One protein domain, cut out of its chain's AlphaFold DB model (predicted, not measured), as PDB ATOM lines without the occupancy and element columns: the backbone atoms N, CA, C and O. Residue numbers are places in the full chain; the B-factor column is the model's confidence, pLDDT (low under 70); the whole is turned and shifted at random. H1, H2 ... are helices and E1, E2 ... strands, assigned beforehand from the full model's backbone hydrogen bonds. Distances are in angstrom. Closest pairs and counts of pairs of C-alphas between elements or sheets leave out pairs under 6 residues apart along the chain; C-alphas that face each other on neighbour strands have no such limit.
ATOM      1  N   GLU A  31      47.635  47.428 154.930       85.81
ATOM      2  CA  GLU A  31      47.628  48.386 153.823       85.81
ATOM      3  C   GLU A  31      46.373  49.270 153.791       85.81
ATOM      4  O   GLU A  31      46.414  50.379 153.265       85.81
ATOM      5  N   CYS A  32      45.264  48.834 154.384       86.38
ATOM      6  CA  CYS A  32      44.022  49.599 154.412       86.38
ATOM      7  C   CYS A  32      44.092  50.828 155.326       86.38
ATOM      8  O   CYS A  32      43.334  51.777 155.122       86.38
ATOM      9  N   TYR A  33      45.014  50.821 156.296       84.75
ATOM     10  CA  TYR A  33      45.191  51.865 157.313       84.75
ATOM     11  C   TYR A  33      46.662  52.264 157.475       84.75
ATOM     12  O   TYR A  33      47.085  52.703 158.543       84.75
ATOM     13  N   ASP A  34      47.453  52.091 156.415       86.56
ATOM     14  CA  ASP A  34      48.839  52.550 156.376       86.56
ATOM     15  C   ASP A  34      48.878  54.083 156.575       86.56
ATOM     16  O   ASP A  34      48.211  54.798 155.821       86.56
ATOM     17  N   PRO A  35      49.659  54.614 157.536       82.88
ATOM     18  CA  PRO A  35      49.907  56.049 157.702       82.88
ATOM     19  C   PRO A  35      50.312  56.791 156.422       82.88
ATOM     20  O   PRO A  35      50.061  57.987 156.300       82.88
ATOM     21  N   ALA A  36      50.915  56.099 155.451       83.81
ATOM     22  CA  ALA A  36      51.276  56.661 154.152       83.81
ATOM     23  C   ALA A  36      50.100  56.738 153.154       83.81
ATOM     24  O   ALA A  36      50.230  57.338 152.083       83.81
ATOM     25  N   ASN A  37      48.951  56.130 153.458       87.25
ATOM     26  CA  ASN A  37      47.768  56.131 152.599       87.25
ATOM     27  C   ASN A  37      46.856  57.320 152.900       87.25
ATOM     28  O   ASN A  37      45.759  57.180 153.435       87.25
ATOM     29  N   ASN A  38      47.320  58.491 152.470       87.19
ATOM     30  CA  ASN A  38      46.563  59.735 152.494       87.19
ATOM     31  C   ASN A  38      46.102  60.104 151.085       87.19
ATOM     32  O   ASN A  38      46.841  59.950 150.104       87.19
ATOM     33  N   TRP A  39      44.877  60.609 150.979       88.00
ATOM     34  CA  TRP A  39      44.230  60.880 149.704       88.00
ATOM     35  C   TRP A  39      43.572  62.251 149.684       88.00
ATOM     36  O   TRP A  39      42.955  62.667 150.655       88.00
ATOM     37  N   ILE A  40      43.620  62.909 148.532       86.62
ATOM     38  CA  ILE A  40      42.657  63.937 148.160       86.62
ATOM     39  C   ILE A  40      41.549  63.246 147.371       86.62
ATOM     40  O   ILE A  40      41.778  62.715 146.279       86.62
ATOM     41  N   VAL A  41      40.354  63.227 147.952       86.31
ATOM     42  CA  VAL A  41      39.163  62.600 147.384       86.31
ATOM     43  C   VAL A  41      38.264  63.674 146.796       86.31
ATOM     44  O   VAL A  41      37.706  64.479 147.539       86.31
ATOM     45  N   THR A  42      38.078  63.669 145.478       86.25
ATOM     46  CA  THR A  42      37.024  64.469 144.837       86.25
ATOM     47  C   THR A  42      35.682  63.761 144.988       86.25
ATOM     48  O   THR A  42      35.565  62.564 144.711       86.25
ATOM     49  N   THR A  43      34.670  64.500 145.440       85.12
ATOM     50  CA  THR A  43      33.329  63.981 145.751       85.12
ATOM     51  C   THR A  43      32.236  64.866 145.139       85.12
ATOM     52  O   THR A  43      32.540  65.953 144.638       85.12
ATOM     53  N   SER A  44      30.969  64.425 145.141       85.75
ATOM     54  CA  SER A  44      29.883  65.281 144.638       85.75
ATOM     55  C   SER A  44      29.700  66.480 145.546       85.75
ATOM     56  O   SER A  44      29.709  66.369 146.776       85.75
ATOM     57  N   CYS A  45      29.395  67.617 144.935       88.31
ATOM     58  CA  CYS A  45      28.775  68.701 145.660       88.31
ATOM     59  C   CYS A  45      27.854  69.535 144.786       88.31
ATOM     60  O   CYS A  45      27.910  69.484 143.560       88.31
ATOM     61  N   TYR A  46      26.968  70.277 145.438       89.62
ATOM     62  CA  TYR A  46      26.002  71.135 144.771       89.62
ATOM     63  C   TYR A  46      25.688  72.367 145.608       89.62
ATOM     64  O   TYR A  46      25.891  72.386 146.821       89.62
ATOM     65  N   LEU A  47      25.168  73.401 144.956       91.44
ATOM     66  CA  LEU A  47      24.619  74.569 145.631       91.44
ATOM     67  C   LEU A  47      23.153  74.318 145.970       91.44
ATOM     68  O   LEU A  47      22.375  73.927 145.095       91.44
ATOM     69  N   ASP A  48      22.775  74.578 147.218       86.88
ATOM     70  CA  ASP A  48      21.370  74.652 147.620       86.88
ATOM     71  C   ASP A  48      20.900  76.100 147.543       86.88
ATOM     72  O   ASP A  48      21.346  76.966 148.299       86.88
ATOM     73  N   LEU A  49      20.001  76.353 146.595       87.31
ATOM     74  CA  LEU A  49      19.415  77.665 146.335       87.31
ATOM     75  C   LEU A  49      17.981  77.751 146.894       87.31
ATOM     76  O   LEU A  49      17.151  78.508 146.390       87.31
ATOM     77  N   GLY A  50      17.669  76.950 147.917       84.56
ATOM     78  CA  GLY A  50      16.398  76.925 148.640       84.56
ATOM     79  C   GLY A  50      15.327  76.082 147.952       84.56
ATOM     80  O   GLY A  50      14.841  75.111 148.524       84.56
ATOM     81  N   SER A  51      14.943  76.438 146.722       87.19
ATOM     82  CA  SER A  51      13.934  75.702 145.936       87.19
ATOM     83  C   SER A  51      14.519  74.887 144.782       87.19
ATOM     84  O   SER A  51      13.782  74.202 144.072       87.19
ATOM     85  N   SER A  52      15.833  74.964 144.569       89.31
ATOM     86  CA  SER A  52      16.522  74.261 143.489       89.31
ATOM     87  C   SER A  52      17.940  73.866 143.887       89.31
ATOM     88  O   SER A  52      18.544  74.463 144.779       89.31
ATOM     89  N   ILE A  53      18.455  72.853 143.193       89.81
ATOM     90  CA  ILE A  53      19.823  72.359 143.318       89.81
ATOM     91  C   ILE A  53      20.584  72.743 142.046       89.81
ATOM     92  O   ILE A  53      20.063  72.561 140.942       89.81
ATOM     93  N   SER A  54      21.807  73.258 142.186       88.31
ATOM     94  CA  SER A  54      22.669  73.629 141.056       88.31
ATOM     95  C   SER A  54      24.041  72.958 141.137       88.31
ATOM     96  O   SER A  54      24.643  72.909 142.206       88.31
ATOM     97  N   TYR A  55      24.546  72.492 139.993       88.94
ATOM     98  CA  TYR A  55      25.854  71.844 139.837       88.94
ATOM     99  C   TYR A  55      26.734  72.677 138.894       88.94
ATOM    100  O   TYR A  55      26.901  72.316 137.729       88.94
ATOM    101  N   PRO A  56      27.228  73.850 139.320       87.31
ATOM    102  CA  PRO A  56      27.953  74.725 138.411       87.31
ATOM    103  C   PRO A  56      29.347  74.181 138.068       87.31
ATOM    104  O   PRO A  56      30.051  73.640 138.925       87.31
ATOM    105  N   ASP A  57      29.793  74.420 136.832       84.19
ATOM    106  CA  ASP A  57      31.085  73.958 136.285       84.19
ATOM    107  C   ASP A  57      32.325  74.545 136.986       84.19
ATOM    108  O   ASP A  57      33.442  74.052 136.808       84.19
ATOM    109  N   TRP A  58      32.152  75.559 137.834       85.25
ATOM    110  CA  TRP A  58      33.225  76.123 138.657       85.25
ATOM    111  C   TRP A  58      33.342  75.482 140.049       85.25
ATOM    112  O   TRP A  58      34.375  75.629 140.696       85.25
ATOM    113  N   LEU A  59      32.320  74.769 140.532       86.00
ATOM    114  CA  LEU A  59      32.315  74.185 141.876       86.00
ATOM    115  C   LEU A  59      32.940  72.787 141.881       86.00
ATOM    116  O   LEU A  59      32.425  71.876 141.251       86.00
ATOM    117  N   THR A  60      34.026  72.589 142.620       85.69
ATOM    118  CA  THR A  60      34.620  71.263 142.851       85.69
ATOM    119  C   THR A  60      34.847  71.076 144.339       85.69
ATOM    120  O   THR A  60      35.369  71.979 144.990       85.69
ATOM    121  N   CYS A  61      34.487  69.908 144.868       84.56
ATOM    122  CA  CYS A  61      34.697  69.587 146.274       84.56
ATOM    123  C   CYS A  61      35.679  68.440 146.411       84.56
ATOM    124  O   CYS A  61      35.522  67.380 145.803       84.56
ATOM    125  N   SER A  62      36.707  68.689 147.211       86.38
ATOM    126  CA  SER A  62      37.718  67.705 147.558       86.38
ATOM    127  C   SER A  62      37.899  67.685 149.068       86.38
ATOM    128  O   SER A  62      37.767  68.719 149.718       86.38
ATOM    129  N   LEU A  63      38.188  66.511 149.611       85.12
ATOM    130  CA  LEU A  63      38.453  66.301 151.030       85.12
ATOM    131  C   LEU A  63      39.759  65.528 151.212       85.12
ATOM    132  O   LEU A  63      40.122  64.723 150.350       85.12
ATOM    133  N   SER A  64      40.444  65.763 152.327       87.88
ATOM    134  CA  SER A  64      41.572  64.937 152.758       87.88
ATOM    135  C   SER A  64      41.043  63.672 153.425       87.88
ATOM    136  O   SER A  64      40.179  63.750 154.296       87.88
ATOM    137  N   HIS A  65      41.544  62.510 153.020       89.19
ATOM    138  CA  HIS A  65      41.074  61.206 153.469       89.19
ATOM    139  C   HIS A  65      42.231  60.313 153.914       89.19
ATOM    140  O   HIS A  65      43.239  60.212 153.213       89.19
ATOM    141  N   PHE A  66      42.050  59.626 155.034       91.38
ATOM    142  CA  PHE A  66      42.962  58.637 155.588       91.38
ATOM    143  C   PHE A  66      42.470  57.211 155.317       91.38
ATOM    144  O   PHE A  66      41.292  56.907 155.507       91.38
ATOM    145  N   GLY A  67      43.392  56.327 154.937       90.19
ATOM    146  CA  GLY A  67      43.116  54.915 154.690       90.19
ATOM    147  C   GLY A  67      42.625  54.635 153.269       90.19
ATOM    148  O   GLY A  67      42.844  55.417 152.341       90.19
ATOM    149  N   ALA A  68      42.007  53.474 153.060       88.56
ATOM    150  CA  ALA A  68      41.499  53.070 151.750       88.56
ATOM    151  C   ALA A  68      40.339  53.985 151.289       88.56
ATOM    152  O   ALA A  68      39.278  53.982 151.912       88.56
ATOM    153  N   PRO A  69      40.465  54.719 150.164       80.81
ATOM    154  CA  PRO A  69      39.485  55.738 149.782       80.81
ATOM    155  C   PRO A  69      38.184  55.121 149.240       80.81
ATOM    156  O   PRO A  69      37.118  55.739 149.288       80.81
ATOM    157  N   ALA A  70      38.254  53.880 148.744       81.25
ATOM    158  CA  ALA A  70      37.114  53.131 148.239       81.25
ATOM    159  C   ALA A  70      36.326  52.478 149.389       81.25
ATOM    160  O   ALA A  70      36.541  51.326 149.740       81.25
ATOM    161  N   TRP A  71      35.344  53.203 149.919       75.38
ATOM    162  CA  TRP A  71      34.370  52.726 150.916       75.38
ATOM    163  C   TRP A  71      33.642  51.408 150.622       75.38
ATOM    164  O   TRP A  71      33.218  50.731 151.551       75.38
ATOM    165  N   TYR A  72      33.460  51.042 149.355       74.81
ATOM    166  CA  TYR A  72      32.807  49.788 148.959       74.81
ATOM    167  C   TYR A  72      33.809  48.646 148.741       74.81
ATOM    168  O   TYR A  72      33.411  47.547 148.356       74.81
ATOM    169  N   ASP A  73      35.108  48.895 148.928       80.69
ATOM    170  CA  ASP A  73      36.117  47.851 148.831       80.69
ATOM    171  C   ASP A  73      36.041  46.948 150.066       80.69
ATOM    172  O   ASP A  73      36.463  47.312 151.168       80.69
ATOM    173  N   LEU A  74      35.489  45.754 149.850       76.44
ATOM    174  CA  LEU A  74      35.307  44.718 150.862       76.44
ATOM    175  C   LEU A  74      36.631  44.125 151.366       76.44
ATOM    176  O   LEU A  74      36.623  43.384 152.344       76.44
ATOM    177  N   SER A  75      37.766  44.416 150.716       82.00
ATOM    178  CA  SER A  75      39.077  44.007 151.231       82.00
ATOM    179  C   SER A  75      39.503  44.834 152.448       82.00
ATOM    180  O   SER A  75      40.156  44.302 153.341       82.00
ATOM    181  N   CYS A  76      39.083  46.101 152.519       82.81
ATOM    182  CA  CYS A  76      39.476  47.041 153.570       82.81
ATOM    183  C   CYS A  76      38.362  47.412 154.545       82.81
ATOM    184  O   CYS A  76      38.634  47.955 155.622       82.81
ATOM    185  N   ASN A  77      37.119  47.114 154.182       80.75
ATOM    186  CA  ASN A  77      35.944  47.468 154.955       80.75
ATOM    187  C   ASN A  77      35.143  46.221 155.301       80.75
ATOM    188  O   ASN A  77      35.056  45.274 154.518       80.75
ATOM    189  N   VAL A  78      34.517  46.254 156.475       79.12
ATOM    190  CA  VAL A  78      33.525  45.250 156.852       79.12
ATOM    191  C   VAL A  78      32.422  45.238 155.791       79.12
ATOM    192  O   VAL A  78      31.967  46.318 155.399       79.12
ATOM    193  N   PRO A  79      31.976  44.057 155.323       71.62
ATOM    194  CA  PRO A  79      30.887  43.981 154.368       71.62
ATOM    195  C   PRO A  79      29.674  44.753 154.864       71.62
ATOM    196  O   PRO A  79      29.127  44.445 155.923       71.62
ATOM    197  N   GLN A  80      29.278  45.767 154.096       66.56
ATOM    198  CA  GLN A  80      28.034  46.471 154.353       66.56
ATOM    199  C   GLN A  80      26.899  45.455 154.191       66.56
ATOM    200  O   GLN A  80      26.858  44.750 153.173       66.56
ATOM    201  N   PRO A  81      26.015  45.326 155.187       63.47
ATOM    202  CA  PRO A  81      24.878  44.438 155.070       63.47
ATOM    203  C   PRO A  81      23.989  44.916 153.915       63.47
ATOM    204  O   PRO A  81      23.910  46.106 153.607       63.47
ATOM    205  N   THR A  82      23.320  43.982 153.241       63.03
ATOM    206  CA  THR A  82      22.357  44.325 152.180       63.03
ATOM    207  C   THR A  82      21.114  45.029 152.725       63.03
ATOM    208  O   THR A  82      20.397  45.672 151.963       63.03
ATOM    209  N   ASP A  83      20.884  44.912 154.031       63.34
ATOM    210  CA  ASP A  83      19.822  45.556 154.789       63.34
ATOM    211  C   ASP A  83      20.443  46.289 155.990       63.34
ATOM    212  O   ASP A  83      21.242  45.720 156.730       63.34
ATOM    213  N   TYR A  84      20.080  47.557 156.197       63.94
ATOM    214  CA  TYR A  84      20.601  48.391 157.288       63.94
ATOM    215  C   TYR A  84      20.286  47.838 158.690       63.94
ATOM    216  O   TYR A  84      20.874  48.285 159.678       63.94
ATOM    217  N   HIS A  85      19.367  46.876 158.790       65.00
ATOM    218  CA  HIS A  85      18.981  46.228 160.041       65.00
ATOM    219  C   HIS A  85      19.789  44.967 160.380       65.00
ATOM    220  O   HIS A  85      19.583  44.395 161.451       65.00
ATOM    221  N   GLU A  86      20.704  44.532 159.510       75.25
ATOM    222  CA  GLU A  86      21.555  43.370 159.771       75.25
ATOM    223  C   GLU A  86      22.948  43.785 160.257       75.25
ATOM    224  O   GLU A  86      23.581  44.702 159.735       75.25
ATOM    225  N   ALA A  87      23.472  43.053 161.232       80.31
ATOM    226  CA  ALA A  87      24.873  43.117 161.583       80.31
ATOM    227  C   ALA A  87      25.707  42.504 160.449       80.31
ATOM    228  O   ALA A  87      25.340  41.461 159.891       80.31
ATOM    229  N   PRO A  88      26.882  43.070 160.147       82.12
ATOM    230  CA  PRO A  88      27.818  42.425 159.247       82.12
ATOM    231  C   PRO A  88      28.186  41.011 159.710       82.12
ATOM    232  O   PRO A  88      28.369  40.756 160.904       82.12
ATOM    233  N   LYS A  89      28.362  40.092 158.756       83.38
ATOM    234  CA  LYS A  89      28.635  38.675 159.035       83.38
ATOM    235  C   LYS A  89      29.657  38.071 158.085       83.38
ATOM    236  O   LYS A  89      29.891  38.567 156.984       83.38
ATOM    237  N   VAL A  90      30.249  36.969 158.521       82.50
ATOM    238  CA  VAL A  90      31.110  36.102 157.721       82.50
ATOM    239  C   VAL A  90      30.583  34.675 157.795       82.50
ATOM    240  O   VAL A  90      30.157  34.214 158.854       82.50
ATOM    241  N   THR A  91      30.613  33.979 156.661       82.62
ATOM    242  CA  THR A  91      30.258  32.561 156.579       82.62
ATOM    243  C   THR A  91      31.502  31.769 156.223       82.62
ATOM    244  O   THR A  91      32.031  31.909 155.120       82.62
ATOM    245  N   GLN A  92      31.953  30.922 157.142       81.31
ATOM    246  CA  GLN A  92      33.095  30.035 156.943       81.31
ATOM    247  C   GLN A  92      32.648  28.596 157.187       81.31
ATOM    248  O   GLN A  92      32.061  28.296 158.221       81.31
ATOM    249  N   ASP A  93      32.865  27.716 156.207       84.50
ATOM    250  CA  ASP A  93      32.495  26.293 156.282       84.50
ATOM    251  C   ASP A  93      31.019  26.040 156.666       84.50
ATOM    252  O   ASP A  93      30.680  25.069 157.339       84.50
ATOM    253  N   GLY A  94      30.118  26.931 156.235       80.38
ATOM    254  CA  GLY A  94      28.683  26.864 156.538       80.38
ATOM    255  C   GLY A  94      28.293  27.375 157.929       80.38
ATOM    256  O   GLY A  94      27.107  27.382 158.256       80.38
ATOM    257  N   VAL A  95      29.254  27.836 158.733       81.19
ATOM    258  CA  VAL A  95      29.014  28.490 160.023       81.19
ATOM    259  C   VAL A  95      28.961  29.999 159.813       81.19
ATOM    260  O   VAL A  95      29.910  30.596 159.305       81.19
ATOM    261  N   VAL A  96      27.843  30.614 160.203       81.62
ATOM    262  CA  VAL A  96      27.665  32.072 160.195       81.62
ATOM    263  C   VAL A  96      28.171  32.641 161.511       81.62
ATOM    264  O   VAL A  96      27.910  32.099 162.585       81.62
ATOM    265  N   SER A  97      28.906  33.740 161.439       82.31
ATOM    266  CA  SER A  97      29.352  34.485 162.608       82.31
ATOM    267  C   SER A  97      29.269  35.977 162.339       82.31
ATOM    268  O   SER A  97      29.641  36.441 161.263       82.31
ATOM    269  N   TYR A  98      28.778  36.725 163.323       85.12
ATOM    270  CA  TYR A  98      28.576  38.165 163.196       85.12
ATOM    271  C   TYR A  98      29.765  38.933 163.760       85.12
ATOM    272  O   TYR A  98      30.432  38.485 164.701       85.12
ATOM    273  N   TYR A  99      30.010  40.103 163.182       83.75
ATOM    274  CA  TYR A  99      30.933  41.072 163.741       83.75
ATOM    275  C   TYR A  99      30.216  41.870 164.832       83.75
ATOM    276  O   TYR A  99      29.145  42.423 164.597       83.75
ATOM    277  N   ALA A 100      30.793  41.913 166.033       79.94
ATOM    278  CA  ALA A 100      30.160  42.537 167.205       79.94
ATOM    279  C   ALA A 100      31.101  43.448 168.003       79.94
ATOM    280  O   ALA A 100      30.863  43.753 169.172       79.94
ATOM    281  N   GLY A 101      32.178  43.889 167.362       83.75
ATOM    282  CA  GLY A 101      33.178  44.778 167.927       83.75
ATOM    283  C   GLY A 101      33.802  45.637 166.838       83.75
ATOM    284  O   GLY A 101      33.725  45.309 165.651       83.75
ATOM    285  N   CYS A 102      34.453  46.722 167.246       86.50
ATOM    286  CA  CYS A 102      35.220  47.531 166.311       86.50
ATOM    287  C   CYS A 102      36.382  46.742 165.712       86.50
ATOM    288  O   CYS A 102      36.988  45.939 166.426       86.50
ATOM    289  N   PRO A 103      36.723  46.965 164.431       88.12
ATOM    290  CA  PRO A 103      37.869  46.318 163.816       88.12
ATOM    291  C   PRO A 103      39.173  46.535 164.589       88.12
ATOM    292  O   PRO A 103      39.305  47.467 165.383       88.12
ATOM    293  N   VAL A 104      40.169  45.683 164.352       87.31
ATOM    294  CA  VAL A 104      41.508  45.918 164.911       87.31
ATOM    295  C   VAL A 104      42.038  47.259 164.392       87.31
ATOM    296  O   VAL A 104      41.986  47.523 163.195       87.31
ATOM    297  N   GLY A 105      42.533  48.109 165.299       87.19
ATOM    298  CA  GLY A 105      42.971  49.472 164.974       87.19
ATOM    299  C   GLY A 105      41.857  50.521 165.009       87.19
ATOM    300  O   GLY A 105      42.096  51.656 164.620       87.19
ATOM    301  N   PHE A 106      40.661  50.162 165.481       90.56
ATOM    302  CA  PHE A 106      39.527  51.068 165.631       90.56
ATOM    303  C   PHE A 106      39.031  51.119 167.076       90.56
ATOM    304  O   PHE A 106      39.112  50.134 167.814       90.56
ATOM    305  N   SER A 107      38.463  52.257 167.462       88.94
ATOM    306  CA  SER A 107      37.744  52.432 168.725       88.94
ATOM    307  C   SER A 107      36.275  52.729 168.468       88.94
ATOM    308  O   SER A 107      35.927  53.380 167.484       88.94
ATOM    309  N   ALA A 108      35.413  52.257 169.371       84.38
ATOM    310  CA  ALA A 108      34.006  52.626 169.359       84.38
ATOM    311  C   ALA A 108      33.896  54.094 169.753       84.38
ATOM    312  O   ALA A 108      34.349  54.473 170.834       84.38
ATOM    313  N   THR A 109      33.301  54.899 168.879       74.75
ATOM    314  CA  THR A 109      33.184  56.341 169.115       74.75
ATOM    315  C   THR A 109      31.756  56.743 169.448       74.75
ATOM    316  O   THR A 109      31.550  57.655 170.243       74.75
ATOM    317  N   VAL A 110      30.761  56.029 168.912       70.88
ATOM    318  CA  VAL A 110      29.353  56.218 169.278       70.88
ATOM    319  C   VAL A 110      28.643  54.879 169.350       70.88
ATOM    320  O   VAL A 110      28.727  54.069 168.430       70.88
ATOM    321  N   THR A 111      27.888  54.706 170.430       71.50
ATOM    322  CA  THR A 111      26.855  53.685 170.570       71.50
ATOM    323  C   THR A 111      25.534  54.425 170.728       71.50
ATOM    324  O   THR A 111      25.210  54.894 171.818       71.50
ATOM    325  N   SER A 112      24.787  54.585 169.639       75.25
ATOM    326  CA  SER A 112      23.425  55.111 169.721       75.25
ATOM    327  C   SER A 112      22.498  53.967 170.091       75.25
ATOM    328  O   SER A 112      22.492  52.941 169.415       75.25
ATOM    329  N   SER A 113      21.710  54.145 171.148       79.25
ATOM    330  CA  SER A 113      20.626  53.234 171.498       79.25
ATOM    331  C   SER A 113      19.285  53.891 171.207       79.25
ATOM    332  O   SER A 113      19.028  54.997 171.686       79.25
ATOM    333  N   TYR A 114      18.426  53.221 170.457       79.38
ATOM    334  CA  TYR A 114      17.055  53.655 170.200       79.38
ATOM    335  C   TYR A 114      16.085  52.538 170.586       79.38
ATOM    336  O   TYR A 114      16.483  51.368 170.641       79.38
ATOM    337  N   PRO A 115      14.817  52.875 170.880       77.06
ATOM    338  CA  PRO A 115      13.789  51.858 171.016       77.06
ATOM    339  C   PRO A 115      13.805  50.961 169.781       77.06
ATOM    340  O   PRO A 115      13.799  51.449 168.647       77.06
ATOM    341  N   GLY A 116      13.827  49.649 170.006       70.81
ATOM    342  CA  GLY A 116      13.600  48.675 168.951       70.81
ATOM    343  C   GLY A 116      12.301  48.986 168.207       70.81
ATOM    344  O   GLY A 116      11.348  49.518 168.783       70.81
ATOM    345  N   TRP A 117      12.260  48.688 166.911       66.94
ATOM    346  CA  TRP A 117      11.056  48.905 166.116       66.94
ATOM    347  C   TRP A 117       9.861  48.200 166.768       66.94
ATOM    348  O   TRP A 117       9.952  47.026 167.089       66.94
ATOM    349  N   ASN A 118       8.736  48.890 166.980       64.88
ATOM    350  CA  ASN A 118       7.563  48.301 167.632       64.88
ATOM    351  C   ASN A 118       7.820  47.708 169.045       64.88
ATOM    352  O   ASN A 118       7.279  46.656 169.384       64.88
ATOM    353  N   THR A 119       8.602  48.382 169.896       66.62
ATOM    354  CA  THR A 119       8.769  48.009 171.317       66.62
ATOM    355  C   THR A 119       7.882  48.824 172.264       66.62
ATOM    356  O   THR A 119       7.546  49.978 171.986       66.62
ATOM    357  N   TYR A 120       7.575  48.270 173.443       63.88
ATOM    358  CA  TYR A 120       7.116  49.081 174.573       63.88
ATOM    359  C   TYR A 120       8.239  49.989 175.078       63.88
ATOM    360  O   TYR A 120       9.409  49.592 175.141       63.88
ATOM    361  N   SER A 121       7.849  51.205 175.453       64.25
ATOM    362  CA  SER A 121       8.687  52.171 176.154       64.25
ATOM    363  C   SER A 121       8.185  52.311 177.579       64.25
ATOM    364  O   SER A 121       6.995  52.550 177.796       64.25
ATOM    365  N   TYR A 122       9.100  52.212 178.532       68.00
ATOM    366  CA  TYR A 122       8.866  52.521 179.938       68.00
ATOM    367  C   TYR A 122       9.534  53.855 180.288       68.00
ATOM    368  O   TYR A 122      10.152  54.483 179.426       68.00
ATOM    369  N   GLU A 123       9.374  54.321 181.531       69.31
ATOM    370  CA  GLU A 123       9.956  55.600 181.971       69.31
ATOM    371  C   GLU A 123      11.495  55.601 181.920       69.31
ATOM    372  O   GLU A 123      12.090  56.657 181.719       69.31
ATOM    373  N   ASP A 124      12.139  54.439 182.066       68.94
ATOM    374  CA  ASP A 124      13.594  54.296 182.206       68.94
ATOM    375  C   ASP A 124      14.241  53.244 181.284       68.94
ATOM    376  O   ASP A 124      15.469  53.156 181.237       68.94
ATOM    377  N   HIS A 125      13.463  52.454 180.536       69.00
ATOM    378  CA  HIS A 125      14.002  51.421 179.645       69.00
ATOM    379  C   HIS A 125      13.068  51.060 178.481       69.00
ATOM    380  O   HIS A 125      11.879  51.389 178.471       69.00
ATOM    381  N   TYR A 126      13.627  50.343 177.502       77.31
ATOM    382  CA  TYR A 126      12.886  49.735 176.404       77.31
ATOM    383  C   TYR A 126      12.917  48.221 176.514       77.31
ATOM    384  O   TYR A 126      13.923  47.612 176.877       77.31
ATOM    385  N   ASP A 127      11.800  47.633 176.128       76.31
ATOM    386  CA  ASP A 127      11.600  46.195 176.114       76.31
ATOM    387  C   ASP A 127      12.443  45.514 175.015       76.31
ATOM    388  O   ASP A 127      12.894  44.385 175.170       76.31
ATOM    389  N   ALA A 128      12.780  46.251 173.959       79.88
ATOM    390  CA  ALA A 128      13.873  45.971 173.046       79.88
ATOM    391  C   ALA A 128      14.667  47.255 172.786       79.88
ATOM    392  O   ALA A 128      14.094  48.308 172.509       79.88
ATOM    393  N   THR A 129      15.992  47.168 172.845       82.88
ATOM    394  CA  THR A 129      16.899  48.285 172.566       82.88
ATOM    395  C   THR A 129      17.749  47.944 171.355       82.88
ATOM    396  O   THR A 129      18.493  46.966 171.374       82.88
ATOM    397  N   ALA A 130      17.640  48.744 170.302       83.38
ATOM    398  CA  ALA A 130      18.495  48.636 169.135       83.38
ATOM    399  C   ALA A 130      19.729  49.520 169.319       83.38
ATOM    400  O   ALA A 130      19.628  50.670 169.746       83.38
ATOM    401  N   TYR A 131      20.889  48.965 169.004       83.81
ATOM    402  CA  TYR A 131      22.188  49.598 169.103       83.81
ATOM    403  C   TYR A 131      22.761  49.772 167.703       83.81
ATOM    404  O   TYR A 131      22.824  48.817 166.932       83.81
ATOM    405  N   VAL A 132      23.211  50.986 167.398       82.75
ATOM    406  CA  VAL A 132      24.084  51.283 166.260       82.75
ATOM    407  C   VAL A 132      25.424  51.696 166.836       82.75
ATOM    408  O   VAL A 132      25.517  52.708 167.535       82.75
ATOM    409  N   VAL A 133      26.451  50.903 166.552       85.19
ATOM    410  CA  VAL A 133      27.823  51.198 166.950       85.19
ATOM    411  C   VAL A 133      28.592  51.665 165.728       85.19
ATOM    412  O   VAL A 133      28.585  50.992 164.701       85.19
ATOM    413  N   ALA A 134      29.262  52.807 165.855       86.31
ATOM    414  CA  ALA A 134      30.193  53.322 164.862       86.31
ATOM    415  C   ALA A 134      31.619  53.319 165.424       86.31
ATOM    416  O   ALA A 134      31.872  53.737 166.560       86.31
ATOM    417  N   CYS A 135      32.546  52.857 164.597       88.31
ATOM    418  CA  CYS A 135      33.953  52.710 164.913       88.31
ATOM    419  C   CYS A 135      34.784  53.614 164.010       88.31
ATOM    420  O   CYS A 135      34.623  53.570 162.787       88.31
ATOM    421  N   CYS A 136      35.710  54.358 164.607       90.50
ATOM    422  CA  CYS A 136      36.687  55.176 163.892       90.50
ATOM    423  C   CYS A 136      38.111  54.646 164.091       90.50
ATOM    424  O   CYS A 136      38.370  54.009 165.121       90.50
ATOM    425  N   PRO A 137      39.027  54.866 163.126       90.81
ATOM    426  CA  PRO A 137      40.422  54.483 163.294       90.81
ATOM    427  C   PRO A 137      41.013  55.150 164.539       90.81
ATOM    428  O   PRO A 137      40.749  56.319 164.810       90.81
ATOM    429  N   THR A 138      41.813  54.417 165.309       89.44
ATOM    430  CA  THR A 138      42.441  54.970 166.519       89.44
ATOM    431  C   THR A 138      43.622  55.877 166.199       89.44
ATOM    432  O   THR A 138      44.009  56.700 167.030       89.44
ATOM    433  N   GLN A 139      44.210  55.726 165.010       87.00
ATOM    434  CA  GLN A 139      45.289  56.578 164.526       87.00
ATOM    435  C   GLN A 139      44.805  58.024 164.486       87.00
ATOM    436  O   GLN A 139      43.703  58.286 164.024       87.00
ATOM    437  N   TYR A 140      45.620  58.961 164.965       86.44
ATOM    438  CA  TYR A 140      45.323  60.396 164.901       86.44
ATOM    439  C   TYR A 140      44.019  60.835 165.584       86.44
ATOM    440  O   TYR A 140      43.513  61.916 165.295       86.44
ATOM    441  N   HIS A 141      43.490  60.019 166.503       85.62
ATOM    442  CA  HIS A 141      42.305  60.345 167.294       85.62
ATOM    443  C   HIS A 141      41.082  60.722 166.444       85.62
ATOM    444  O   HIS A 141      40.407  61.706 166.738       85.62
ATOM    445  N   PHE A 142      40.775  59.948 165.396       88.94
ATOM    446  CA  PHE A 142      39.538  60.177 164.653       88.94
ATOM    447  C   PHE A 142      38.321  60.016 165.562       88.94
ATOM    448  O   PHE A 142      38.091  58.962 166.164       88.94
ATOM    449  N   GLU A 143      37.497  61.053 165.587       87.06
ATOM    450  CA  GLU A 143      36.225  61.045 166.285       87.06
ATOM    451  C   GLU A 143      35.083  60.919 165.278       87.06
ATOM    452  O   GLU A 143      35.222  61.272 164.105       87.06
ATOM    453  N   LEU A 144      33.940  60.396 165.720       80.38
ATOM    454  CA  LEU A 144      32.739  60.477 164.909       80.38
ATOM    455  C   LEU A 144      32.334  61.943 164.890       80.38
ATOM    456  O   LEU A 144      32.103  62.534 165.948       80.38
ATOM    457  N   ASP A 145      32.210  62.519 163.704       73.06
ATOM    458  CA  ASP A 145      31.698  63.872 163.593       73.06
ATOM    459  C   ASP A 145      30.192  63.833 163.911       73.06
ATOM    460  O   ASP A 145      29.347  63.539 163.075       73.06
ATOM    461  N   THR A 146      29.822  64.052 165.172       58.22
ATOM    462  CA  THR A 146      28.419  63.957 165.619       58.22
ATOM    463  C   THR A 146      27.523  65.050 165.032       58.22
ATOM    464  O   THR A 146      26.301  64.892 165.033       58.22
ATOM    465  N   ALA A 147      28.097  66.103 164.435       51.00
ATOM    466  CA  ALA A 147      27.343  67.030 163.594       51.00
ATOM    467  C   ALA A 147      26.899  66.385 162.255       51.00
ATOM    468  O   ALA A 147      26.076  66.966 161.549       51.00
ATOM    469  N   THR A 148      27.396  65.177 161.928       48.03
ATOM    470  CA  THR A 148      27.230  64.443 160.652       48.03
ATOM    471  C   THR A 148      26.470  63.123 160.724       48.03
ATOM    472  O   THR A 148      26.601  62.285 159.832       48.03
ATOM    473  N   ILE A 149      25.570  62.931 161.695       50.78
ATOM    474  CA  ILE A 149      24.551  61.870 161.515       50.78
ATOM    475  C   ILE A 149      23.756  62.116 160.207       50.78
ATOM    476  O   ILE A 149      23.227  61.179 159.611       50.78
ATOM    477  N   ASP A 150      23.754  63.355 159.692       55.91
ATOM    478  CA  ASP A 150      23.520  63.615 158.273       55.91
ATOM    479  C   ASP A 150      24.847  63.497 157.476       55.91
ATOM    480  O   ASP A 150      25.713  64.365 157.617       55.91
ATOM    481  N   PRO A 151      25.021  62.494 156.584       56.62
ATOM    482  CA  PRO A 151      26.195  62.373 155.700       56.62
ATOM    483  C   PRO A 151      26.317  63.522 154.678       56.62
ATOM    484  O   PRO A 151      27.141  63.472 153.760       56.62
ATOM    485  N   ARG A 152      25.447  64.529 154.788       63.19
ATOM    486  CA  ARG A 152      25.427  65.767 154.026       63.19
ATOM    487  C   ARG A 152      25.949  66.876 154.934       63.19
ATOM    488  O   ARG A 152      25.231  67.342 155.815       63.19
ATOM    489  N   GLN A 153      27.155  67.374 154.674       72.44
ATOM    490  CA  GLN A 153      27.542  68.647 155.278       72.44
ATOM    491  C   GLN A 153      27.186  69.813 154.376       72.44
ATOM    492  O   GLN A 153      27.437  69.804 153.167       72.44
ATOM    493  N   ARG A 154      26.633  70.841 155.018       80.56
ATOM    494  CA  ARG A 154      26.552  72.185 154.469       80.56
ATOM    495  C   ARG A 154      27.820  72.934 154.859       80.56
ATOM    496  O   ARG A 154      28.058  73.179 156.034       80.56
ATOM    497  N   THR A 155      28.586  73.348 153.866       83.44
ATOM    498  CA  THR A 155      29.625  74.366 154.017       83.44
ATOM    499  C   THR A 155      29.229  75.619 153.238       83.44
ATOM    500  O   THR A 155      28.116  75.720 152.706       83.44
ATOM    501  N   THR A 156      30.119  76.604 153.179       88.88
ATOM    502  CA  THR A 156      29.947  77.790 152.342       88.88
ATOM    503  C   THR A 156      31.130  77.964 151.403       88.88
ATOM    504  O   THR A 156      32.251  77.578 151.719       88.88
ATOM    505  N   THR A 157      30.876  78.532 150.230       89.00
ATOM    506  CA  THR A 157      31.911  78.948 149.277       89.00
ATOM    507  C   THR A 157      31.618  80.358 148.791       89.00
ATOM    508  O   THR A 157      30.474  80.802 148.867       89.00
ATOM    509  N   SER A 158      32.628  81.056 148.278       91.75
ATOM    510  CA  SER A 158      32.464  82.367 147.657       91.75
ATOM    511  C   SER A 158      32.883  82.306 146.194       91.75
ATOM    512  O   SER A 158      33.984  81.853 145.882       91.75
ATOM    513  N   HIS A 159      32.013  82.760 145.295       90.62
ATOM    514  CA  HIS A 159      32.306  82.886 143.869       90.62
ATOM    515  C   HIS A 159      31.764  84.222 143.371       90.62
ATOM    516  O   HIS A 159      30.635  84.589 143.693       90.62
ATOM    517  N   ASP A 160      32.596  84.985 142.657       94.12
ATOM    518  CA  ASP A 160      32.275  86.335 142.175       94.12
ATOM    519  C   ASP A 160      31.733  87.289 143.263       94.12
ATOM    520  O   ASP A 160      30.883  88.143 143.018       94.12
ATOM    521  N   GLY A 161      32.231  87.146 144.497       93.75
ATOM    522  CA  GLY A 161      31.827  87.967 145.644       93.75
ATOM    523  C   GLY A 161      30.476  87.591 146.267       93.75
ATOM    524  O   GLY A 161      30.016  88.288 147.172       93.75
ATOM    525  N   VAL A 162      29.848  86.500 145.818       93.75
ATOM    526  CA  VAL A 162      28.612  85.955 146.391       93.75
ATOM    527  C   VAL A 162      28.934  84.704 147.198       93.75
ATOM    528  O   VAL A 162      29.622  83.806 146.719       93.75
ATOM    529  N   ASN A 163      28.410  84.633 148.422       93.69
ATOM    530  CA  ASN A 163      28.532  83.449 149.265       93.69
ATOM    531  C   ASN A 163      27.380  82.480 148.990       93.69
ATOM    532  O   ASN A 163      26.211  82.862 149.053       93.69
ATOM    533  N   TYR A 164      27.715  81.223 148.735       92.50
ATOM    534  CA  TYR A 164      26.773  80.140 148.486       92.50
ATOM    535  C   TYR A 164      26.866  79.083 149.581       92.50
ATOM    536  O   TYR A 164      27.955  78.802 150.078       92.50
ATOM    537  N   SER A 165      25.737  78.453 149.914       92.00
ATOM    538  CA  SER A 165      25.732  77.219 150.702       92.00
ATOM    539  C   SER A 165      26.026  76.040 149.777       92.00
ATOM    540  O   SER A 165      25.359  75.863 148.756       92.00
ATOM    541  N   VAL A 166      27.039  75.256 150.131       89.56
ATOM    542  CA  VAL A 166      27.497  74.090 149.378       89.56
ATOM    543  C   VAL A 166      27.171  72.844 150.170       89.56
ATOM    544  O   VAL A 166      27.509  72.743 151.344       89.56
ATOM    545  N   PHE A 167      26.564  71.878 149.506       88.50
ATOM    546  CA  PHE A 167      26.368  70.535 150.013       88.50
ATOM    547  C   PHE A 167      27.440  69.609 149.490       88.50
ATOM    548  O   PHE A 167      27.623  69.546 148.280       88.50
ATOM    549  N   ILE A 168      28.090  68.862 150.376       86.06
ATOM    550  CA  ILE A 168      29.105  67.870 150.017       86.06
ATOM    551  C   ILE A 168      28.563  66.479 150.347       86.06
ATOM    552  O   ILE A 168      28.074  66.253 151.454       86.06
ATOM    553  N   TYR A 169      28.621  65.559 149.381       81.69
ATOM    554  CA  TYR A 169      28.139  64.189 149.542       81.69
ATOM    555  C   TYR A 169      28.886  63.212 148.626       81.69
ATOM    556  O   TYR A 169      29.106  63.517 147.456       81.69
ATOM    557  N   PRO A 170      29.183  61.991 149.084       76.44
ATOM    558  CA  PRO A 170      29.189  61.532 150.476       76.44
ATOM    559  C   PRO A 170      30.374  62.114 151.260       76.44
ATOM    560  O   PRO A 170      31.443  62.351 150.688       76.44
ATOM    561  N   LEU A 171      30.196  62.284 152.570       78.25
ATOM    562  CA  LEU A 171      31.286  62.535 153.511       78.25
ATOM    563  C   LEU A 171      31.524  61.302 154.393       78.25
ATOM    564  O   LEU A 171      30.550  60.726 154.886       78.25
ATOM    565  N   PRO A 172      32.787  60.877 154.588       84.88
ATOM    566  CA  PRO A 172      33.112  59.876 155.599       84.88
ATOM    567  C   PRO A 172      32.740  60.386 156.998       84.88
ATOM    568  O   PRO A 172      32.797  61.588 157.249       84.88
ATOM    569  N   TRP A 173      32.353  59.484 157.901       84.69
ATOM    570  CA  TRP A 173      31.784  59.867 159.203       84.69
ATOM    571  C   TRP A 173      32.826  60.135 160.292       84.69
ATOM    572  O   TRP A 173      32.507  60.762 161.301       84.69
ATOM    573  N   CYS A 174      34.051  59.639 160.124       89.00
ATOM    574  CA  CYS A 174      35.128  59.881 161.074       89.00
ATOM    575  C   CYS A 174      35.943  61.091 160.629       89.00
ATOM    576  O   CYS A 174      36.324  61.181 159.460       89.00
ATOM    577  N   ALA A 175      36.235  61.998 161.556       89.38
ATOM    578  CA  ALA A 175      36.985  63.216 161.299       89.38
ATOM    579  C   ALA A 175      38.029  63.466 162.393       89.38
ATOM    580  O   ALA A 175      37.798  63.211 163.574       89.38
ATOM    581  N   ALA A 176      39.176  63.991 161.979       87.31
ATOM    582  CA  ALA A 176      40.206  64.546 162.843       87.31
ATOM    583  C   ALA A 176      40.494  65.971 162.357       87.31
ATOM    584  O   ALA A 176      40.886  66.182 161.207       87.31
ATOM    585  N   THR A 177      40.239  66.965 163.207       74.12
ATOM    586  CA  THR A 177      40.382  68.393 162.865       74.12
ATOM    587  C   THR A 177      41.803  68.916 163.040       74.12
ATOM    588  O   THR A 177      42.133  69.966 162.502       74.12
ATOM    589  N   SER A 178      42.647  68.196 163.779       71.69
ATOM    590  CA  SER A 178      44.069  68.492 163.916       71.69
ATOM    591  C   SER A 178      44.837  67.198 164.139       71.69
ATOM    592  O   SER A 178      44.455  66.411 165.007       71.69
ATOM    593  N   ILE A 179      45.931  67.002 163.405       79.56
ATOM    594  CA  ILE A 179      46.817  65.846 163.575       79.56
ATOM    595  C   ILE A 179      48.225  66.365 163.842       79.56
ATOM    596  O   ILE A 179      48.987  66.666 162.924       79.56
ATOM    597  N   SER A 180      48.557  66.508 165.123       77.44
ATOM    598  CA  SER A 180      49.835  67.080 165.561       77.44
ATOM    599  C   SER A 180      51.045  66.265 165.103       77.44
ATOM    600  O   SER A 180      52.112  66.815 164.851       77.44
ATOM    601  N   GLU A 181      50.860  64.960 164.942       82.06
ATOM    602  CA  GLU A 181      51.854  63.987 164.509       82.06
ATOM    603  C   GLU A 181      52.286  64.195 163.056       82.06
ATOM    604  O   GLU A 181      53.356  63.737 162.680       82.06
ATOM    605  N   LEU A 182      51.468  64.892 162.263       77.12
ATOM    606  CA  LEU A 182      51.744  65.230 160.867       77.12
ATOM    607  C   LEU A 182      52.142  66.709 160.697       77.12
ATOM    608  O   LEU A 182      52.271  67.207 159.577       77.12
ATOM    609  N   SER A 183      52.322  67.433 161.807       78.38
ATOM    610  CA  SER A 183      52.695  68.846 161.805       78.38
ATOM    611  C   SER A 183      54.075  69.063 161.192       78.38
ATOM    612  O   SER A 183      55.070  68.493 161.635       78.38
ATOM    613  N   GLY A 184      54.139  69.932 160.181       71.25
ATOM    614  CA  GLY A 184      55.388  70.298 159.513       71.25
ATOM    615  C   GLY A 184      55.960  69.226 158.579       71.25
ATOM    616  O   GLY A 184      57.062  69.420 158.063       71.25
ATOM    617  N   GLU A 185      55.237  68.128 158.344       72.12
ATOM    618  CA  GLU A 185      55.622  67.096 157.381       72.12
ATOM    619  C   GLU A 185      54.985  67.340 156.005       72.12
ATOM    620  O   GLU A 185      53.802  67.663 155.885       72.12
ATOM    621  N   ASP A 186      55.764  67.132 154.940       68.62
ATOM    622  CA  ASP A 186      55.229  67.081 153.579       68.62
ATOM    623  C   ASP A 186      54.483  65.752 153.383       68.62
ATOM    624  O   ASP A 186      55.079  64.702 153.130       68.62
ATOM    625  N   LEU A 187      53.156  65.792 153.483       71.94
ATOM    626  CA  LEU A 187      52.313  64.623 153.252       71.94
ATOM    627  C   LEU A 187      52.187  64.317 151.760       71.94
ATOM    628  O   LEU A 187      51.559  65.050 150.990       71.94
ATOM    629  N   ALA A 188      52.734  63.173 151.353       72.56
ATOM    630  CA  ALA A 188      52.485  62.619 150.033       72.56
ATOM    631  C   ALA A 188      51.018  62.172 149.929       72.56
ATOM    632  O   ALA A 188      50.641  61.103 150.410       72.56
ATOM    633  N   VAL A 189      50.188  62.989 149.284       78.12
ATOM    634  CA  VAL A 189      48.785  62.662 149.021       78.12
ATOM    635  C   VAL A 189      48.614  62.043 147.639       78.12
ATOM    636  O   VAL A 189      49.119  62.541 146.629       78.12
ATOM    637  N   LYS A 190      47.867  60.946 147.585       83.50
ATOM    638  CA  LYS A 190      47.375  60.360 146.336       83.50
ATOM    639  C   LYS A 190      46.047  61.015 145.972       83.50
ATOM    640  O   LYS A 190      45.389  61.624 146.805       83.50
ATOM    641  N   THR A 191      45.617  60.891 144.727       83.69
ATOM    642  CA  THR A 191      44.335  61.452 144.292       83.69
ATOM    643  C   THR A 191      43.360  60.341 143.949       83.69
ATOM    644  O   THR A 191      43.727  59.402 143.239       83.69
ATOM    645  N   TRP A 192      42.118  60.457 144.404       84.19
ATOM    646  CA  TRP A 192      41.049  59.520 144.071       84.19
ATOM    647  C   TRP A 192      39.755  60.273 143.765       84.19
ATOM    648  O   TRP A 192      39.481  61.328 144.330       84.19
ATOM    649  N   SER A 193      38.955  59.739 142.846       83.44
ATOM    650  CA  SER A 193      37.638  60.285 142.517       83.44
ATOM    651  C   SER A 193      36.587  59.309 143.001       83.44
ATOM    652  O   SER A 193      36.612  58.140 142.610       83.44
ATOM    653  N   ASN A 194      35.639  59.790 143.800       77.56
ATOM    654  CA  ASN A 194      34.537  58.954 144.234       77.56
ATOM    655  C   ASN A 194      33.679  58.570 143.024       77.56
ATOM    656  O   ASN A 194      33.218  59.459 142.317       77.56
ATOM    657  N   PRO A 195      33.446  57.280 142.728       72.19
ATOM    658  CA  PRO A 195      32.612  56.900 141.587       72.19
ATOM    659  C   PRO A 195      31.129  57.210 141.808       72.19
ATOM    660  O   PRO A 195      30.377  57.262 140.841       72.19
ATOM    661  N   MET A 196      30.707  57.415 143.061       67.81
ATOM    662  CA  MET A 196      29.388  57.964 143.382       67.81
ATOM    663  C   MET A 196      29.361  59.490 143.252       67.81
ATOM    664  O   MET A 196      28.293  60.085 143.391       67.81
ATOM    665  N   ALA A 197      30.504  60.125 142.961       66.00
ATOM    666  CA  ALA A 197      30.516  61.517 142.570       66.00
ATOM    667  C   ALA A 197      29.871  61.675 141.186       66.00
ATOM    668  O   ALA A 197      30.282  61.040 140.210       66.00
ATOM    669  N   TRP A 198      28.869  62.544 141.085       63.47
ATOM    670  CA  TRP A 198      28.266  62.945 139.816       63.47
ATOM    671  C   TRP A 198      29.177  63.903 139.039       63.47
ATOM    672  O   TRP A 198      29.052  64.009 137.820       63.47
ATOM    673  N   ASP A 199      30.138  64.532 139.721       57.78
ATOM    674  CA  ASP A 199      31.156  65.391 139.126       57.78
ATOM    675  C   ASP A 199      32.451  64.618 138.839       57.78
ATOM    676  O   ASP A 199      33.138  64.140 139.738       57.78
ATOM    677  N   LYS A 200      32.806  64.518 137.553       53.66
ATOM    678  CA  LYS A 200      34.005  63.818 137.055       53.66
ATOM    679  C   LYS A 200      35.125  64.793 136.684       53.66
ATOM    680  O   LYS A 200      35.650  64.746 135.569       53.66
ATOM    681  N   ARG A 201      35.447  65.734 137.569       63.34
ATOM    682  CA  ARG A 201      36.438  66.787 137.282       63.34
ATOM    683  C   ARG A 201      37.849  66.355 137.668       63.34
ATOM    684  O   ARG A 201      38.036  65.440 138.464       63.34
ATOM    685  N   GLN A 202      38.848  66.977 137.038       54.69
ATOM    686  CA  GLN A 202      40.251  66.613 137.234       54.69
ATOM    687  C   GLN A 202      40.816  67.174 138.541       54.69
ATOM    688  O   GLN A 202      40.564  68.321 138.905       54.69
ATOM    689  N   LEU A 203      41.603  66.337 139.211       56.97
ATOM    690  CA  LEU A 203      42.242  66.608 140.491       56.97
ATOM    691  C   LEU A 203      43.437  67.557 140.341       56.97
ATOM    692  O   LEU A 203      44.212  67.450 139.389       56.97
ATOM    693  N   GLN A 204      43.623  68.430 141.328       55.72
ATOM    694  CA  GLN A 204      44.892  69.114 141.573       55.72
ATOM    695  C   GLN A 204      45.527  68.547 142.843       55.72
ATOM    696  O   GLN A 204      44.831  68.255 143.815       55.72
ATOM    697  N   THR A 205      46.849  68.388 142.837       55.69
ATOM    698  CA  THR A 205      47.620  68.098 144.049       55.69
ATOM    699  C   THR A 205      47.591  69.339 144.935       55.69
ATOM    700  O   THR A 205      48.054  70.400 144.521       55.69
ATOM    701  N   ILE A 206      47.027  69.212 146.134       61.06
ATOM    702  CA  ILE A 206      46.905  70.301 147.108       61.06
ATOM    703  C   ILE A 206      47.711  69.901 148.344       61.06
ATOM    704  O   ILE A 206      47.609  68.764 148.802       61.06
ATOM    705  N   ALA A 207      48.521  70.823 148.867       64.69
ATOM    706  CA  ALA A 207      49.151  70.652 150.172       64.69
ATOM    707  C   ALA A 207      48.067  70.728 151.258       64.69
ATOM    708  O   ALA A 207      47.276  71.673 151.269       64.69
ATOM    709  N   TRP A 208      47.996  69.731 152.142       68.44
ATOM    710  CA  TRP A 208      47.036  69.741 153.245       68.44
ATOM    711  C   TRP A 208      47.511  70.685 154.354       68.44
ATOM    712  O   TRP A 208      48.650  70.601 154.806       68.44
ATOM    713  N   ASP A 209      46.631  71.586 154.781       72.06
ATOM    714  CA  ASP A 209      46.838  72.447 155.944       72.06
ATOM    715  C   ASP A 209      46.516  71.641 157.206       72.06
ATOM    716  O   ASP A 209      45.350  71.488 157.551       72.06
ATOM    717  N   TYR A 210      47.523  71.075 157.872       70.06
ATOM    718  CA  TYR A 210      47.307  70.237 159.059       70.06
ATOM    719  C   TYR A 210      46.819  71.029 160.288       70.06
ATOM    720  O   TYR A 210      46.301  70.427 161.230       70.06
ATOM    721  N   GLU A 211      47.031  72.354 160.320       67.25
ATOM    722  CA  GLU A 211      46.669  73.202 161.466       67.25
ATOM    723  C   GLU A 211      45.180  73.535 161.469       67.25
ATOM    724  O   GLU A 211      44.580  73.674 162.536       67.25
ATOM    725  N   HIS A 212      44.585  73.662 160.282       71.06
ATOM    726  CA  HIS A 212      43.198  74.107 160.124       71.06
ATOM    727  C   HIS A 212      42.342  73.164 159.273       71.06
ATOM    728  O   HIS A 212      41.142  73.398 159.114       71.06
ATOM    729  N   GLY A 213      42.944  72.137 158.682       76.00
ATOM    730  CA  GLY A 213      42.285  71.210 157.778       76.00
ATOM    731  C   GLY A 213      41.747  69.985 158.498       76.00
ATOM    732  O   GLY A 213      42.425  69.349 159.297       76.00
ATOM    733  N   THR A 214      40.537  69.586 158.124       85.06
ATOM    734  CA  THR A 214      39.952  68.323 158.572       85.06
ATOM    735  C   THR A 214      40.451  67.172 157.704       85.06
ATOM    736  O   THR A 214      40.357  67.223 156.474       85.06
ATOM    737  N   MET A 215      40.950  66.114 158.338       88.12
ATOM    738  CA  MET A 215      41.165  64.820 157.702       88.12
ATOM    739  C   MET A 215      39.986  63.906 158.023       88.12
ATOM    740  O   MET A 215      39.561  63.815 159.172       88.12
ATOM    741  N   PHE A 216      39.456  63.228 157.013       89.81
ATOM    742  CA  PHE A 216      38.345  62.293 157.159       89.81
ATOM    743  C   PHE A 216      38.826  60.846 157.061       89.81
ATOM    744  O   PHE A 216      39.809  60.562 156.387       89.81
ATOM    745  N   ALA A 217      38.090  59.917 157.654       90.31
ATOM    746  CA  ALA A 217      38.295  58.483 157.498       90.31
ATOM    747  C   ALA A 217      36.945  57.762 157.421       90.31
ATOM    748  O   ALA A 217      35.929  58.251 157.927       90.31
ATOM    749  N   HIS A 218      36.911  56.597 156.776       87.69
ATOM    750  CA  HIS A 218      35.695  55.782 156.774       87.69
ATOM    751  C   HIS A 218      35.425  55.212 158.167       87.69
ATOM    752  O   HIS A 218      36.323  54.701 158.833       87.69
ATOM    753  N   SER A 219      34.164  55.292 158.590       86.94
ATOM    754  CA  SER A 219      33.688  54.596 159.779       86.94
ATOM    755  C   SER A 219      33.298  53.169 159.435       86.94
ATOM    756  O   SER A 219      32.712  52.916 158.379       86.94
ATOM    757  N   VAL A 220      33.486  52.263 160.384       84.38
ATOM    758  CA  VAL A 220      32.892  50.927 160.325       84.38
ATOM    759  C   VAL A 220      31.732  50.864 161.306       84.38
ATOM    760  O   VAL A 220      31.904  51.174 162.481       84.38
ATOM    761  N   GLY A 221      30.551  50.486 160.821       81.25
ATOM    762  CA  GLY A 221      29.343  50.381 161.632       81.25
ATOM    763  C   GLY A 221      28.868  48.940 161.789       81.25
ATOM    764  O   GLY A 221      29.044  48.125 160.884       81.25
ATOM    765  N   TYR A 222      28.237  48.636 162.918       80.31
ATOM    766  CA  TYR A 222      27.448  47.418 163.100       80.31
ATOM    767  C   TYR A 222      26.224  47.702 163.966       80.31
ATOM    768  O   TYR A 222      26.225  48.609 164.803       80.31
ATOM    769  N   THR A 223      25.166  46.928 163.747       82.00
ATOM    770  CA  THR A 223      23.888  47.083 164.438       82.00
ATOM    771  C   THR A 223      23.498  45.786 165.130       82.00
ATOM    772  O   THR A 223      23.853  44.700 164.683       82.00
ATOM    773  N   TYR A 224      22.817  45.885 166.267       84.12
ATOM    774  CA  TYR A 224      22.238  44.730 166.954       84.12
ATOM    775  C   TYR A 224      21.079  45.168 167.843       84.12
ATOM    776  O   TYR A 224      21.026  46.311 168.284       84.12
ATOM    777  N   THR A 225      20.145  44.267 168.129       84.38
ATOM    778  CA  THR A 225      18.998  44.542 169.004       84.38
ATOM    779  C   THR A 225      19.031  43.633 170.216       84.38
ATOM    780  O   THR A 225      19.131  42.419 170.075       84.38
ATOM    781  N   VAL A 226      18.920  44.205 171.410       83.06
ATOM    782  CA  VAL A 226      18.804  43.464 172.668       83.06
ATOM    783  C   VAL A 226      17.350  43.481 173.126       83.06
ATOM    784  O   VAL A 226      16.813  44.537 173.442       83.06
ATOM    785  N   PHE A 227      16.725  42.313 173.190       78.94
ATOM    786  CA  PHE A 227      15.371  42.089 173.689       78.94
ATOM    787  C   PHE A 227      15.405  41.737 175.176       78.94
ATOM    788  O   PHE A 227      16.167  40.867 175.608       78.94
ATOM    789  N   GLN A 228      14.582  42.434 175.954       74.44
ATOM    790  CA  GLN A 228      14.380  42.301 177.398       74.44
ATOM    791  C   GLN A 228      15.697  42.153 178.169       74.44
ATOM    792  O   GLN A 228      15.814  41.343 179.086       74.44
ATOM    793  N   SER A 229      16.727  42.896 177.748       68.12
ATOM    794  CA  SER A 229      18.087  42.866 178.310       68.12
ATOM    795  C   SER A 229      18.774  41.487 178.344       68.12
ATOM    796  O   SER A 229      19.764  41.320 179.053       68.12
ATOM    797  N   THR A 230      18.273  40.486 177.612       71.44
ATOM    798  CA  THR A 230      18.733  39.089 177.736       71.44
ATOM    799  C   THR A 230      19.048  38.431 176.401       71.44
ATOM    800  O   THR A 230      20.011  37.671 176.318       71.44
ATOM    801  N   HIS A 231      18.282  38.726 175.353       76.62
ATOM    802  CA  HIS A 231      18.473  38.121 174.038       76.62
ATOM    803  C   HIS A 231      19.030  39.135 173.048       76.62
ATOM    804  O   HIS A 231      18.452  40.203 172.890       76.62
ATOM    805  N   THR A 232      20.127  38.808 172.361       81.56
ATOM    806  CA  THR A 232      20.694  39.692 171.333       81.56
ATOM    807  C   THR A 232      20.455  39.124 169.943       81.56
ATOM    808  O   THR A 232      20.816  37.988 169.645       81.56
ATOM    809  N   CYS A 233      19.853  39.938 169.090       81.31
ATOM    810  CA  CYS A 233      19.582  39.661 167.697       81.31
ATOM    811  C   CYS A 233      20.485  40.515 166.800       81.31
ATOM    812  O   CYS A 233      20.647  41.713 167.032       81.31
ATOM    813  N   TYR A 234      21.041  39.889 165.766       81.69
ATOM    814  CA  TYR A 234      21.976  40.502 164.820       81.69
ATOM    815  C   TYR A 234      21.454  40.482 163.378       81.69
ATOM    816  O   TYR A 234      22.079  41.052 162.499       81.69
ATOM    817  N   GLU A 235      20.333  39.816 163.107       81.31
ATOM    818  CA  GLU A 235      19.783  39.648 161.761       81.31
ATOM    819  C   GLU A 235      18.294  39.311 161.865       81.31
ATOM    820  O   GLU A 235      17.905  38.594 162.788       81.31
ATOM    821  N   TYR A 236      17.468  39.818 160.941       76.69
ATOM    822  CA  TYR A 236      16.024  39.536 160.869       76.69
ATOM    823  C   TYR A 236      15.289  39.650 162.216       76.69
ATOM    824  O   TYR A 236      14.479  38.803 162.598       76.69
ATOM    825  N   CYS A 237      15.564  40.727 162.958       79.94
ATOM    826  CA  CYS A 237      15.025  40.913 164.307       79.94
ATOM    827  C   CYS A 237      13.501  41.095 164.355       79.94
ATOM    828  O   CYS A 237      12.912  40.959 165.425       79.94
ATOM    829  N   ASP A 238      12.847  41.311 163.214       77.56
ATOM    830  CA  ASP A 238      11.387  41.372 163.082       77.56
ATOM    831  C   ASP A 238      10.688  40.074 163.512       77.56
ATOM    832  O   ASP A 238       9.593  40.108 164.085       77.56
ATOM    833  N   GLU A 239      11.326  38.918 163.302       75.31
ATOM    834  CA  GLU A 239      10.798  37.636 163.782       75.31
ATOM    835  C   GLU A 239      10.780  37.585 165.313       75.31
ATOM    836  O   GLU A 239       9.823  37.097 165.915       75.31
ATOM    837  N   TRP A 240      11.802  38.162 165.952       75.81
ATOM    838  CA  TRP A 240      11.867  38.297 167.404       75.81
ATOM    839  C   TRP A 240      10.826  39.286 167.923       75.81
ATOM    840  O   TRP A 240      10.169  38.991 168.919       75.81
ATOM    841  N   PHE A 241      10.597  40.403 167.227       76.38
ATOM    842  CA  PHE A 241       9.488  41.301 167.560       76.38
ATOM    843  C   PHE A 241       8.138  40.586 167.465       76.38
ATOM    844  O   PHE A 241       7.331  40.703 168.377       76.38
ATOM    845  N   THR A 242       7.908  39.785 166.424       75.06
ATOM    846  CA  THR A 242       6.667  39.002 166.278       75.06
ATOM    847  C   THR A 242       6.530  37.933 167.369       75.06
ATOM    848  O   THR A 242       5.427  37.643 167.823       75.06
ATOM    849  N   TYR A 243       7.643  37.350 167.817       74.19
ATOM    850  CA  TYR A 243       7.654  36.360 168.893       74.19
ATOM    851  C   TYR A 243       7.372  36.974 170.273       74.19
ATOM    852  O   TYR A 243       6.545  36.448 171.019       74.19
ATOM    853  N   TYR A 244       8.043  38.078 170.619       71.31
ATOM    854  CA  TYR A 244       7.876  38.760 171.910       71.31
ATOM    855  C   TYR A 244       6.599  39.611 171.972       71.31
ATOM    856  O   TYR A 244       6.023  39.774 173.048       71.31
ATOM    857  N   TYR A 245       6.136  40.111 170.824       74.31
ATOM    858  CA  TYR A 245       4.991  41.013 170.681       74.31
ATOM    859  C   TYR A 245       4.018  40.511 169.598       74.31
ATOM    860  O   TYR A 245       3.792  41.203 168.602       74.31
TER     861      TYR A 245
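What this domain is: This is residues 31 to 245 of the 400 residues of an uncharacterized protein of Xylaria multiplex (UniProt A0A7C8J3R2). Two strongly twisted sheets sit end to end, a branched one of E1, E2, E7, E8, E9, E10 and E11 and a ribbon-like one of E5, E6, E12 and E13, joined where E11 runs on into E12. The E7 and E8 hairpin reaches out from the first sheet, the short helix H1 covers part of one face of the second near its far end, and a small separate hairpin, E3 and E4, has its tip, residues 91 to 96, sticking out free. The printed part has 215 residues, with thirteen named strands, E1 to E13, followed by one named helix, H1; the class is mostly strand, though under half of the residues are in named elements. The second sheet runs E5, E6, E12, E13, antiparallel throughout, while the branched one is mixed. The whole is only just compact, close to loose, with a radius of gyration of the C-alphas of 20.1 A and spans of 61 by 44 by 32 A.

How they stand to each other: Begin in the branched sheet with E1, residues 38 to 48, which has three neighbours in staggered pairing. Beside its residues 38 to 43 lies E2, residues 61 to 66, antiparallel in a hairpin, with N 41 and O 63 at 2.8 A. On the other side of E1, beside residues 38 to 42, find E10, residues 189 to 193, parallel, with N 40 and O 190 at 2.8 A. Farther along E1, E8, residues 162 to 169, is antiparallel to it, with N 167 and O 46 at 2.8 A. On the other side of E8 is E7, residues 153 to 159, its hairpin partner, with N 155 and O 166 at 2.8 A. E11, residues 215 to 217, is parallel to E2, with N 66 and O 216 at 2.8 A, and antiparallel to E9, residues 174 to 176, with N 176 and O 215 at 2.8 A. From E11 the backbone runs on at 52 degrees into E12, residues 220 to 227. E12 is an inner strand, antiparallel to E6, residues 128 to 137, with N 129 and O 226 at 2.8 A. E6 forms a hairpin with the edge strand E5, residues 106 to 115, where N 112 and O 132 are 2.9 A apart. E13, residues 231 to 233, is the other edge strand and forms a hairpin with E12, with N 227 and O 231 at 2.7 A. Between the sheets, the closest C-alphas of E6 and E9 are those of Cys 136 and Cys 174, 5.7 A apart. H1, residues 237 to 244, is on this second sheet, over E12 at a height of 9.7 A, and runs along the strands, at 4 degrees to E12 on the local plane; the closest C-alphas of H1 and E12 are those of Cys 237 and Thr 225, 7.1 A apart. In H1 every O i to N i+4 pair is within hydrogen-bond range. The hairpin of E3, residues 89 to 92, and E4, residues 95 to 98, has N 90 and O 97 at 2.9 A; both strands are apart from E5, E6, E12, E13 and H1.

Where its parts are: Find C-alpha 38 at (46.563, 59.735, 152.494); from there E1 runs 29.7 A to C-alpha 48 at (21.370, 74.652, 147.620). E6 measures 29.5 A, E5 26.3 A, E12 23.7 A and E8 22.0 A. H1, 10.7 A long, ends at C-alpha 244, (7.876, 38.760, 171.910).

The domain as a whole: The two C-alphas farthest apart are those of Asp 93 and Gly 161, at 62.6 A. The printed part has no cut. Long links join E1 to E2, E2 to E3, E5 to E6, E6 to E7, E9 to E10 and E10 to E11. The mean pLDDT of the printed part is 79.1; 38 residues are under 70, among them 80 to 85, 117 to 125, 146 to 152 and 196 to 208.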